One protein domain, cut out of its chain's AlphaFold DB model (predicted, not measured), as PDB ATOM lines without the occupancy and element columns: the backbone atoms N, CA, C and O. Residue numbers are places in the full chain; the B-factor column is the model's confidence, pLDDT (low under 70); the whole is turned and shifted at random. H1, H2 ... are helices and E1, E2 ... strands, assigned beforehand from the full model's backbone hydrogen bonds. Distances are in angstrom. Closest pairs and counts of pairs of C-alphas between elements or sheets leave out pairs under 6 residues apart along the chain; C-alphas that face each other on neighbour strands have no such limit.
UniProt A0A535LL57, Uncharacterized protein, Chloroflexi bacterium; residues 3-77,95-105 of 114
ATOM      1  N   GLU A   3     236.451 182.337 123.931       94.44
ATOM      2  CA  GLU A   3     236.301 181.588 122.689       94.44
ATOM      3  C   GLU A   3     235.976 180.128 122.997       94.44
ATOM      4  O   GLU A   3     236.557 179.525 123.899       94.44
ATOM      5  N   ALA A   4     235.040 179.565 122.243       94.50
ATOM      6  CA  ALA A   4     234.689 178.152 122.311       94.50
ATOM      7  C   ALA A   4     234.277 177.663 120.922       94.50
ATOM      8  O   ALA A   4     233.854 178.457 120.080       94.50
ATOM      9  N   LYS A   5     234.400 176.357 120.677       94.50
ATOM     10  CA  LYS A   5     234.051 175.749 119.390       94.50
ATOM     11  C   LYS A   5     233.130 174.559 119.592       94.50
ATOM     12  O   LYS A   5     233.343 173.763 120.505       94.50
ATOM     13  N   ALA A   6     232.144 174.437 118.716       93.62
ATOM     14  CA  ALA A   6     231.337 173.241 118.558       93.62
ATOM     15  C   ALA A   6     231.535 172.702 117.142       93.62
ATOM     16  O   ALA A   6     231.527 173.465 116.179       93.62
ATOM     17  N   ASP A   7     231.740 171.396 117.032       94.56
ATOM     18  CA  ASP A   7     232.133 170.737 115.793       94.56
ATOM     19  C   ASP A   7     231.139 169.612 115.478       94.56
ATOM     20  O   ASP A   7     230.933 168.697 116.284       94.56
ATOM     21  N   TYR A   8     230.537 169.680 114.292       92.25
ATOM     22  CA  TYR A   8     229.528 168.743 113.817       92.25
ATOM     23  C   TYR A   8     229.911 168.155 112.459       92.25
ATOM     24  O   TYR A   8     230.550 168.832 111.660       92.25
ATOM     25  N   PRO A   9     229.473 166.927 112.130       93.94
ATOM     26  CA  PRO A   9     229.388 166.521 110.733       93.94
ATOM     27  C   PRO A   9     228.515 167.512 109.949       93.94
ATOM     28  O   PRO A   9     227.488 167.973 110.459       93.94
ATOM     29  N   SER A  10     228.885 167.809 108.707       89.25
ATOM     30  CA  SER A  10     228.133 168.721 107.841       89.25
ATOM     31  C   SER A  10     226.659 168.319 107.745       89.25
ATOM     32  O   SER A  10     226.328 167.141 107.585       89.25
ATOM     33  N   GLY A  11     225.760 169.298 107.882       89.38
ATOM     34  CA  GLY A  11     224.308 169.076 107.878       89.38
ATOM     35  C   GLY A  11     223.736 168.451 109.158       89.38
ATOM     36  O   GLY A  11     222.541 168.180 109.209       89.38
ATOM     37  N   HIS A  12     224.559 168.228 110.191       92.06
ATOM     38  CA  HIS A  12     224.145 167.626 111.466       92.06
ATOM     39  C   HIS A  12     224.286 168.579 112.662       92.06
ATOM     40  O   HIS A  12     224.272 168.136 113.816       92.06
ATOM     41  N   VAL A  13     224.415 169.883 112.402       92.12
ATOM     42  CA  VAL A  13     224.316 170.915 113.439       92.12
ATOM     43  C   VAL A  13     222.968 170.791 114.152       92.12
ATOM     44  O   VAL A  13     221.920 170.592 113.537       92.12
ATOM     45  N   ARG A  14     222.984 170.884 115.484       90.56
ATOM     46  CA  ARG A  14     221.763 170.834 116.296       90.56
ATOM     47  C   ARG A  14     221.022 172.155 116.163       90.56
ATOM     48  O   ARG A  14     221.566 173.178 116.548       90.56
ATOM     49  N   GLU A  15     219.784 172.141 115.681       89.88
ATOM     50  CA  GLU A  15     218.985 173.365 115.476       89.88
ATOM     51  C   GLU A  15     217.817 173.514 116.465       89.88
ATOM     52  O   GLU A  15     217.185 174.562 116.532       89.88
ATOM     53  N   HIS A  16     217.493 172.489 117.256       87.00
ATOM     54  CA  HIS A  16     216.310 172.527 118.122       87.00
ATOM     55  C   HIS A  16     216.547 173.345 119.396       87.00
ATOM     56  O   HIS A  16     217.610 173.255 120.007       87.00
ATOM     57  N   ARG A  17     215.524 174.080 119.857       86.50
ATOM     58  CA  ARG A  17     215.598 174.942 121.057       86.50
ATOM     59  C   ARG A  17     215.887 174.191 122.357       86.50
ATOM     60  O   ARG A  17     216.436 174.784 123.274       86.50
ATOM     61  N   ALA A  18     215.549 172.903 122.414       84.50
ATOM     62  CA  ALA A  18     215.867 172.040 123.554       84.50
ATOM     63  C   ALA A  18     217.370 171.784 123.725       84.50
ATOM     64  O   ALA A  18     217.817 171.413 124.806       84.50
ATOM     65  N   PHE A  19     218.151 171.945 122.656       88.69
ATOM     66  CA  PHE A  19     219.597 171.856 122.738       88.69
ATOM     67  C   PHE A  19     220.145 173.225 123.138       88.69
ATOM     68  O   PHE A  19     219.847 174.235 122.501       88.69
ATOM     69  N   LEU A  20     220.930 173.258 124.211       91.81
ATOM     70  CA  LEU A  20     221.505 174.483 124.751       91.81
ATOM     71  C   LEU A  20     223.023 174.441 124.627       91.81
ATOM     72  O   LEU A  20     223.653 173.428 124.930       91.81
ATOM     73  N   TYR A  21     223.610 175.576 124.271       94.38
ATOM     74  CA  TYR A  21     225.027 175.829 124.470       94.38
ATOM     75  C   TYR A  21     225.209 176.596 125.770       94.38
ATOM     76  O   TYR A  21     224.647 177.676 125.955       94.38
ATOM     77  N   VAL A  22     226.017 176.035 126.663       95.06
ATOM     78  CA  VAL A  22     226.425 176.696 127.901       95.06
ATOM     79  C   VAL A  22     227.917 176.958 127.810       95.06
ATOM     80  O   VAL A  22     228.713 176.022 127.760       95.06
ATOM     81  N   VAL A  23     228.297 178.231 127.762       95.38
ATOM     82  CA  VAL A  23     229.701 178.651 127.717       95.38
ATOM     83  C   VAL A  23     230.055 179.237 129.071       95.38
ATOM     84  O   VAL A  23     229.370 180.141 129.546       95.38
ATOM     85  N   LEU A  24     231.114 178.727 129.694       93.75
ATOM     86  CA  LEU A  24     231.580 179.177 131.003       93.75
ATOM     87  C   LEU A  24     233.019 179.673 130.885       93.75
ATOM     88  O   LEU A  24     233.895 178.950 130.415       93.75
ATOM     89  N   LEU A  25     233.262 180.894 131.350       93.69
ATOM     90  CA  LEU A  25     234.597 181.372 131.678       93.69
ATOM     91  C   LEU A  25     234.868 181.027 133.140       93.69
ATOM     92  O   LEU A  25     234.155 181.498 134.029       93.69
ATOM     93  N   LEU A  26     235.882 180.202 133.381       91.88
ATOM     94  CA  LEU A  26     236.283 179.784 134.719       91.88
ATOM     95  C   LEU A  26     237.529 180.557 135.155       91.88
ATOM     96  O   LEU A  26     238.564 180.488 134.495       91.88
ATOM     97  N   ASP A  27     237.429 181.226 136.297       87.00
ATOM     98  CA  ASP A  27     238.523 181.921 136.964       87.00
ATOM     99  C   ASP A  27     238.918 181.127 138.209       87.00
ATOM    100  O   ASP A  27     238.288 181.274 139.251       87.00
ATOM    101  N   SER A  28     239.958 180.292 138.110       85.94
ATOM    102  CA  SER A  28     240.526 179.442 139.180       85.94
ATOM    103  C   SER A  28     239.511 178.595 139.976       85.94
ATOM    104  O   SER A  28     239.461 177.380 139.813       85.94
ATOM    105  N   VAL A  29     238.692 179.223 140.824       87.75
ATOM    106  CA  VAL A  29     237.687 178.607 141.706       87.75
ATOM    107  C   VAL A  29     236.256 179.115 141.475       87.75
ATOM    108  O   VAL A  29     235.338 178.664 142.155       87.75
ATOM    109  N   ALA A  30     236.044 180.058 140.556       90.19
ATOM    110  CA  ALA A  30     234.752 180.694 140.320       90.19
ATOM    111  C   ALA A  30     234.396 180.736 138.831       90.19
ATOM    112  O   ALA A  30     235.252 180.647 137.954       90.19
ATOM    113  N   ILE A  31     233.108 180.903 138.543       93.00
ATOM    114  CA  ILE A  31     232.635 181.229 137.197       93.00
ATOM    115  C   ILE A  31     232.748 182.749 137.051       93.00
ATOM    116  O   ILE A  31     232.017 183.481 137.716       93.00
ATOM    117  N   GLY A  32     233.664 183.216 136.205       92.44
ATOM    118  CA  GLY A  32     233.855 184.639 135.917       92.44
ATOM    119  C   GLY A  32     232.767 185.195 134.997       92.44
ATOM    120  O   GLY A  32     232.310 186.324 135.166       92.44
ATOM    121  N   ALA A  33     232.294 184.382 134.049       93.81
ATOM    122  CA  ALA A  33     231.149 184.695 133.201       93.81
ATOM    123  C   ALA A  33     230.483 183.418 132.683       93.81
ATOM    124  O   ALA A  33     231.141 182.393 132.499       93.81
ATOM    125  N   ALA A  34     229.184 183.493 132.412       95.81
ATOM    126  CA  ALA A  34     228.432 182.408 131.806       95.81
ATOM    127  C   ALA A  34     227.499 182.931 130.720       95.81
ATOM    128  O   ALA A  34     226.973 184.040 130.821       95.81
ATOM    129  N   TRP A  35     227.258 182.097 129.715       96.81
ATOM    130  CA  TRP A  35     226.231 182.299 128.704       96.81
ATOM    131  C   TRP A  35     225.396 181.030 128.577       96.81
ATOM    132  O   TRP A  35     225.953 179.932 128.567       96.81
ATOM    133  N   ILE A  36     224.080 181.184 128.445       95.75
ATOM    134  CA  ILE A  36     223.164 180.088 128.108       95.75
ATOM    135  C   ILE A  36     222.431 180.484 126.834       95.75
ATOM    136  O   ILE A  36     221.702 181.474 126.819       95.75
ATOM    137  N   LEU A  37     222.630 179.714 125.766       94.62
ATOM    138  CA  LEU A  37     222.083 180.013 124.449       94.62
ATOM    139  C   LEU A  37     221.265 178.831 123.930       94.62
ATOM    140  O   LEU A  37     221.801 177.724 123.839       94.62
ATOM    141  N   PRO A  38     220.008 179.047 123.517       92.75
ATOM    142  CA  PRO A  38     219.304 178.085 122.684       92.75
ATOM    143  C   PRO A  38     220.058 177.843 121.375       92.75
ATOM    144  O   PRO A  38     220.611 178.775 120.787       92.75
ATOM    145  N   SER A  39     220.046 176.601 120.888       93.62
ATOM    146  CA  SER A  39     220.746 176.210 119.658       93.62
ATOM    147  C   SER A  39     220.475 177.119 118.453       93.62
ATOM    148  O   SER A  39     221.449 177.585 117.863       93.62
ATOM    149  N   PRO A  40     219.213 177.454 118.098       93.50
ATOM    150  CA  PRO A  40     218.963 178.315 116.941       93.50
ATOM    151  C   PRO A  40     219.596 179.705 117.078       93.50
ATOM    152  O   PRO A  40     220.080 180.274 116.099       93.50
ATOM    153  N   ASP A  41     219.606 180.263 118.291       95.69
ATOM    154  CA  ASP A  41     220.199 181.571 118.553       95.69
ATOM    155  C   ASP A  41     221.720 181.518 118.459       95.69
ATOM    156  O   ASP A  41     222.322 182.361 117.793       95.69
ATOM    157  N   PHE A  42     222.339 180.500 119.059       96.81
ATOM    158  CA  PHE A  42     223.775 180.284 118.936       96.81
ATOM    159  C   PHE A  42     224.184 180.094 117.475       96.81
ATOM    160  O   PHE A  42     225.046 180.817 116.985       96.81
ATOM    161  N   ASN A  43     223.526 179.191 116.749       95.94
ATOM    162  CA  ASN A  43     223.854 178.887 115.360       95.94
ATOM    163  C   ASN A  43     223.692 180.108 114.448       95.94
ATOM    164  O   ASN A  43     224.422 180.236 113.470       95.94
ATOM    165  N   ARG A  44     222.754 181.014 114.743       96.50
ATOM    166  CA  ARG A  44     222.578 182.265 113.991       96.50
ATOM    167  C   ARG A  44     223.710 183.266 114.234       96.50
ATOM    168  O   ARG A  44     224.023 184.043 113.335       96.50
ATOM    169  N   LEU A  45     224.271 183.292 115.442       97.06
ATOM    170  CA  LEU A  45     225.276 184.273 115.862       97.06
ATOM    171  C   LEU A  45     226.720 183.779 115.702       97.06
ATOM    172  O   LEU A  45     227.630 184.600 115.567       97.06
ATOM    173  N   ALA A  46     226.937 182.465 115.750       97.12
ATOM    174  CA  ALA A  46     228.253 181.850 115.682       97.12
ATOM    175  C   ALA A  46     228.932 182.138 114.345       97.12
ATOM    176  O   ALA A  46     228.303 182.115 113.283       97.12
ATOM    177  N   TYR A  47     230.246 182.356 114.393       96.00
ATOM    178  CA  TYR A  47     231.030 182.323 113.169       96.00
ATOM    179  C   TYR A  47     231.069 180.879 112.670       96.00
ATOM    180  O   TYR A  47     231.438 179.977 113.423       96.00
ATOM    181  N   LYS A  48     230.662 180.667 111.419       95.31
ATOM    182  CA  LYS A  48     230.603 179.340 110.806       95.31
ATOM    183  C   LYS A  48     231.721 179.184 109.796       95.31
ATOM    184  O   LYS A  48     231.893 180.050 108.937       95.31
ATOM    185  N   HIS A  49     232.408 178.053 109.833       94.62
ATOM    186  CA  HIS A  49     233.210 177.626 108.697       94.62
ATOM    187  C   HIS A  49     233.096 176.121 108.472       94.62
ATOM    188  O   HIS A  49     232.785 175.355 109.383       94.62
ATOM    189  N   ILE A  50     233.344 175.719 107.230       95.06
ATOM    190  CA  ILE A  50     233.387 174.318 106.820       95.06
ATOM    191  C   ILE A  50     234.855 173.892 106.773       95.06
ATOM    192  O   ILE A  50     235.697 174.652 106.287       95.06
ATOM    193  N   ASP A  51     235.154 172.701 107.281       92.06
ATOM    194  CA  ASP A  51     236.460 172.044 107.175       92.06
ATOM    195  C   ASP A  51     236.263 170.588 106.752       92.06
ATOM    196  O   ASP A  51     235.845 169.743 107.544       92.06
ATOM    197  N   GLY A  52     236.478 170.299 105.469       94.06
ATOM    198  CA  GLY A  52     236.157 168.989 104.903       94.06
ATOM    199  C   GLY A  52     234.671 168.639 105.052       94.06
ATOM    200  O   GLY A  52     233.807 169.319 104.499       94.06
ATOM    201  N   ASP A  53     234.378 167.561 105.779       93.88
ATOM    202  CA  ASP A  53     233.025 167.071 106.083       93.88
ATOM    203  C   ASP A  53     232.487 167.570 107.436       93.88
ATOM    204  O   ASP A  53     231.510 167.024 107.961       93.88
ATOM    205  N   ARG A  54     233.129 168.595 108.007       93.50
ATOM    206  CA  ARG A  54     232.793 169.182 109.304       93.50
ATOM    207  C   ARG A  54     232.268 170.606 109.156       93.50
ATOM    208  O   ARG A  54     232.780 171.394 108.363       93.50
ATOM    209  N   GLU A  55     231.286 170.949 109.980       96.00
ATOM    210  CA  GLU A  55     230.800 172.309 110.197       96.00
ATOM    211  C   GLU A  55     231.195 172.751 111.611       96.00
ATOM    212  O   GLU A  55     230.780 172.153 112.609       96.00
ATOM    213  N   ILE A  56     232.024 173.791 111.685       96.06
ATOM    214  CA  ILE A  56     232.567 174.333 112.932       96.06
ATOM    215  C   ILE A  56     231.858 175.648 113.241       96.06
ATOM    216  O   ILE A  56     231.854 176.582 112.435       96.06
ATOM    217  N   LEU A  57     231.279 175.716 114.438       97.25
ATOM    218  CA  LEU A  57     230.640 176.899 114.996       97.25
ATOM    219  C   LEU A  57     231.528 177.483 116.091       97.25
ATOM    220  O   LEU A  57     231.830 176.812 117.081       97.25
ATOM    221  N   GLU A  58     231.923 178.741 115.936       96.62
ATOM    222  CA  GLU A  58     232.775 179.435 116.894       96.62
ATOM    223  C   GLU A  58     231.992 180.482 117.689       96.62
ATOM    224  O   GLU A  58     231.440 181.445 117.145       96.62
ATOM    225  N   PHE A  59     232.000 180.304 119.007       97.19
ATOM    226  CA  PHE A  59     231.598 181.312 119.971       97.19
ATOM    227  C   PHE A  59     232.738 182.309 120.173       97.19
ATOM    228  O   PHE A  59     233.875 181.903 120.419       97.19
ATOM    229  N   ARG A  60     232.421 183.606 120.150       95.75
ATOM    230  CA  ARG A  60     233.346 184.684 120.524       95.75
ATOM    231  C   ARG A  60     232.584 185.748 121.300       95.75
ATOM    232  O   ARG A  60     231.951 186.613 120.703       95.75
ATOM    233  N   GLY A  61     232.617 185.639 122.623       95.38
ATOM    234  CA  GLY A  61     231.930 186.550 123.535       95.38
ATOM    235  C   GLY A  61     232.909 187.344 124.389       95.38
ATOM    236  O   GLY A  61     234.027 186.911 124.666       95.38
ATOM    237  N   ASP A  62     232.497 188.515 124.845       94.81
ATOM    238  CA  ASP A  62     233.268 189.355 125.747       94.81
ATOM    239  C   ASP A  62     232.500 189.564 127.065       94.81
ATOM    240  O   ASP A  62     231.368 190.056 127.068       94.81
ATOM    241  N   PRO A  63     233.084 189.200 128.221       93.62
ATOM    242  CA  PRO A  63     232.408 189.326 129.509       93.62
ATOM    243  C   PRO A  63     232.208 190.783 129.947       93.62
ATOM    244  O   PRO A  63     231.357 191.032 130.794       93.62
ATOM    245  N   ALA A  64     232.929 191.746 129.363       92.44
ATOM    246  CA  ALA A  64     232.888 193.157 129.742       92.44
ATOM    247  C   ALA A  64     232.202 194.061 128.702       92.44
ATOM    248  O   ALA A  64     231.830 195.188 129.028       92.44
ATOM    249  N   ARG A  65     232.025 193.609 127.453       92.75
ATOM    250  CA  ARG A  65     231.416 194.417 126.376       92.75
ATOM    251  C   ARG A  65     229.964 194.028 126.102       92.75
ATOM    252  O   ARG A  65     229.518 192.946 126.472       92.75
ATOM    253  N   SER A  66     229.222 194.920 125.455       90.88
ATOM    254  CA  SER A  66     227.858 194.661 124.973       90.88
ATOM    255  C   SER A  66     227.892 194.173 123.523       90.88
ATOM    256  O   SER A  66     227.579 194.926 122.605       90.88
ATOM    257  N   ASP A  67     228.348 192.940 123.318       93.88
ATOM    258  CA  ASP A  67     228.343 192.274 122.012       93.88
ATOM    259  C   ASP A  67     226.989 191.596 121.705       93.88
ATOM    260  O   ASP A  67     226.016 191.728 122.452       93.88
ATOM    261  N   SER A  68     226.913 190.858 120.595       95.12
ATOM    262  CA  SER A  68     225.711 190.111 120.197       95.12
ATOM    263  C   SER A  68     225.321 188.999 121.176       95.12
ATOM    264  O   SER A  68     224.164 188.580 121.188       95.12
ATOM    265  N   TYR A  69     226.257 188.533 122.006       96.44
ATOM    266  CA  TYR A  69     226.033 187.493 123.002       96.44
ATOM    267  C   TYR A  69     225.671 188.051 124.380       96.44
ATOM    268  O   TYR A  69     225.243 187.295 125.252       96.44
ATOM    269  N   ALA A  70     225.798 189.363 124.588       95.75
ATOM    270  CA  ALA A  70     225.574 190.017 125.870       95.75
ATOM    271  C   ALA A  70     224.188 189.739 126.468       95.75
ATOM    272  O   ALA A  70     224.079 189.630 127.688       95.75
ATOM    273  N   ILE A  71     223.155 189.585 125.632       95.06
ATOM    274  CA  ILE A  71     221.780 189.285 126.069       95.06
ATOM    275  C   ILE A  71     221.621 187.875 126.651       95.06
ATOM    276  O   ILE A  71     220.674 187.622 127.387       95.06
ATOM    277  N   PHE A  72     222.546 186.967 126.331       95.38
ATOM    278  CA  PHE A  72     222.557 185.589 126.820       95.38
ATOM    279  C   PHE A  72     223.479 185.406 128.026       95.38
ATOM    280  O   PHE A  72     223.619 184.283 128.514       95.38
ATOM    281  N   ARG A  73     224.137 186.477 128.498       95.56
ATOM    282  CA  ARG A  73     224.962 186.411 129.706       95.56
ATOM    283  C   ARG A  73     224.096 186.155 130.923       95.56
ATOM    284  O   ARG A  73     223.080 186.812 131.129       95.56
ATOM    285  N   VAL A  74     224.562 185.239 131.757       95.31
ATOM    286  CA  VAL A  74     223.889 184.832 132.982       95.31
ATOM    287  C   VAL A  74     224.837 185.052 134.160       95.31
ATOM    288  O   VAL A  74     225.983 184.596 134.110       95.31
ATOM    289  N   PRO A  75     224.398 185.743 135.227       93.19
ATOM    290  CA  PRO A  75     225.162 185.813 136.465       93.19
ATOM    291  C   PRO A  75     225.440 184.403 137.012       93.19
ATOM    292  O   PRO A  75     224.532 183.572 137.001       93.19
ATOM    293  N   PRO A  76     226.634 184.113 137.557       90.31
ATOM    294  CA  PRO A  76     226.976 182.777 138.054       90.31
ATOM    295  C   PRO A  76     225.943 182.156 139.005       90.31
ATOM    296  O   PRO A  76     225.626 180.975 138.893       90.31
ATOM    297  N   LEU A  77     225.371 182.963 139.905       91.06
ATOM    298  CA  LEU A  77     224.361 182.517 140.872       91.06
ATOM    299  C   LEU A  77     222.995 182.206 140.234       91.06
ATOM    300  O   LEU A  77     222.195 181.485 140.822       91.06
ATOM    301  N   PRO A  95     212.097 165.180 120.352       63.22
ATOM    302  CA  PRO A  95     212.160 164.112 119.362       63.22
ATOM    303  C   PRO A  95     213.245 163.069 119.714       63.22
ATOM    304  O   PRO A  95     214.347 163.459 120.118       63.22
ATOM    305  N   PRO A  96     212.987 161.752 119.580       60.12
ATOM    306  CA  PRO A  96     213.910 160.688 120.003       60.12
ATOM    307  C   PRO A  96     215.328 160.794 119.417       60.12
ATOM    308  O   PRO A  96     216.312 160.408 120.056       60.12
ATOM    309  N   GLU A  97     215.457 161.350 118.214       65.44
ATOM    310  CA  GLU A  97     216.721 161.595 117.523       65.44
ATOM    311  C   GLU A  97     217.670 162.545 118.277       65.44
ATOM    312  O   GLU A  97     218.882 162.509 118.042       65.44
ATOM    313  N   PHE A  98     217.163 163.345 119.225       61.66
ATOM    314  CA  PHE A  98     217.983 164.201 120.089       61.66
ATOM    315  C   PHE A  98     218.716 163.428 121.191       61.66
ATOM    316  O   PHE A  98     219.823 163.815 121.565       61.66
ATOM    317  N   VAL A  99     218.147 162.326 121.689       60.62
ATOM    318  CA  VAL A  99     218.711 161.557 122.815       60.62
ATOM    319  C   VAL A  99     219.834 160.625 122.349       60.62
ATOM    320  O   VAL A  99     220.869 160.509 123.004       60.62
ATOM    321  N   SER A 100     219.676 160.005 121.177       55.19
ATOM    322  CA  SER A 100     220.639 159.044 120.615       55.19
ATOM    323  C   SER A 100     222.012 159.670 120.321       55.19
ATOM    324  O   SER A 100     223.063 159.063 120.554       55.19
ATOM    325  N   ALA A 101     222.030 160.926 119.871       52.91
ATOM    326  CA  ALA A 101     223.253 161.559 119.400       52.91
ATOM    327  C   ALA A 101     224.159 162.146 120.499       52.91
ATOM    328  O   ALA A 101     225.312 162.485 120.219       52.91
ATOM    329  N   ALA A 102     223.687 162.216 121.750       49.31
ATOM    330  CA  ALA A 102     224.506 162.601 122.903       49.31
ATOM    331  C   ALA A 102     225.684 161.629 123.137       49.31
ATOM    332  O   ALA A 102     226.734 162.032 123.639       49.31
ATOM    333  N   SER A 103     225.564 160.379 122.674       45.66
ATOM    334  CA  SER A 103     226.626 159.366 122.749       45.66
ATOM    335  C   SER A 103     227.882 159.727 121.938       45.66
ATOM    336  O   SER A 103     228.964 159.230 122.237       45.66
ATOM    337  N   GLY A 104     227.773 160.608 120.933       42.19
ATOM    338  CA  GLY A 104     228.904 161.019 120.090       42.19
ATOM    339  C   GLY A 104     229.779 162.137 120.673       42.19
ATOM    340  O   GLY A 104     230.925 162.292 120.256       42.19
ATOM    341  N   LEU A 105     229.276 162.907 121.647       47.97
ATOM    342  CA  LEU A 105     229.953 164.106 122.170       47.97
ATOM    343  C   LEU A 105     230.932 163.820 123.324       47.97
ATOM    344  O   LEU A 105     231.814 164.632 123.594       47.97
TER     345      LEU A 105
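Overview. This is residues 3 to 77 and 95 to 105 of the 114 residues of an uncharacterized protein of Chloroflexi bacterium (UniProt A0A535LL57). A small, strongly twisted sheet of three strands, E1, E5 and E4, is crossed near the end where E1 begins and E5 ends by a long two-stranded hairpin, E2 and E3, and the two overlap only in part. The short helix H1 bridges one side, between the hairpin and E5; residues 62 to 77 fold back from E5 to the E3 side of the hairpin, and helix H2 is set off from the rest. The printed part has 86 residues, with named elements in the order E1, E2, E3, H1, E4, E5, H2; both sheets, E1 - E5 - E4 and E2 - E3, are antiparallel and the class is mixed, helices and strands. It is only just compact, close to loose, with a radius of gyration of the C-alphas of 13.9 A, and spans 34 by 26 by 24 A.

Arrangement. E1, residues 3 to 9, is an edge strand and antiparallel to the inner strand E5, residues 54 to 61, at 161 degrees, with N 6 and O 57 at 2.9 A. E4, residues 47 to 51, is the other edge strand and forms a hairpin with E5, with N 58 and O 47 at 2.8 A. E2, residues 20 to 27, and E3, residues 30 to 38, form a hairpin at 167 degrees, with N 21 and O 37 at 2.8 A. E3 bends by 57 degrees at residue 33, and its residues 34 to 35 pair antiparallel with residues 73 to 74. The closest C-alphas of E1 and E2 are those of Ala 4 and Val 23, at 7.4 A. H1, residues 39 to 45, only grazes the sheet E1 - E5 - E4, with its residues 42 to 45; its closest C-alphas to E5 are Asn 43 and Leu 57, at 7.1 A. The closest C-alphas of E2 and H1 are those of Leu 20 and Ser 39, at 5.4 A. H2, residues 97 to 105, is apart from E1, E2, E3, E4 and H1. In H1 every O i to N i+4 pair is within hydrogen-bond range; in H2 0 of 5 are, and 2 of 6 O i to N i+3 pairs.

Along the chain. E1 begins at C-alpha 3, (236.301, 181.588, 122.689), and measures 20.4 A. E2 measures 22.2 A, E3 23.6 A and E5 22.5 A. E5 ends at C-alpha 61, (231.930, 186.550, 123.535). H2 measures 14.2 A and ends at C-alpha 105, (229.953, 164.106, 122.170).

Size, cuts and confidence. The C-alphas farthest apart are those of Gly 52 and Leu 77, at 40.2 A. Residues 78 to 94 are not printed, and C-alphas 77 and 95 are 30.8 A apart across the cut. Of the links that are printed whole, none is long. The mean pLDDT of the printed part is 88.5; residues 95 to 105 are under 70.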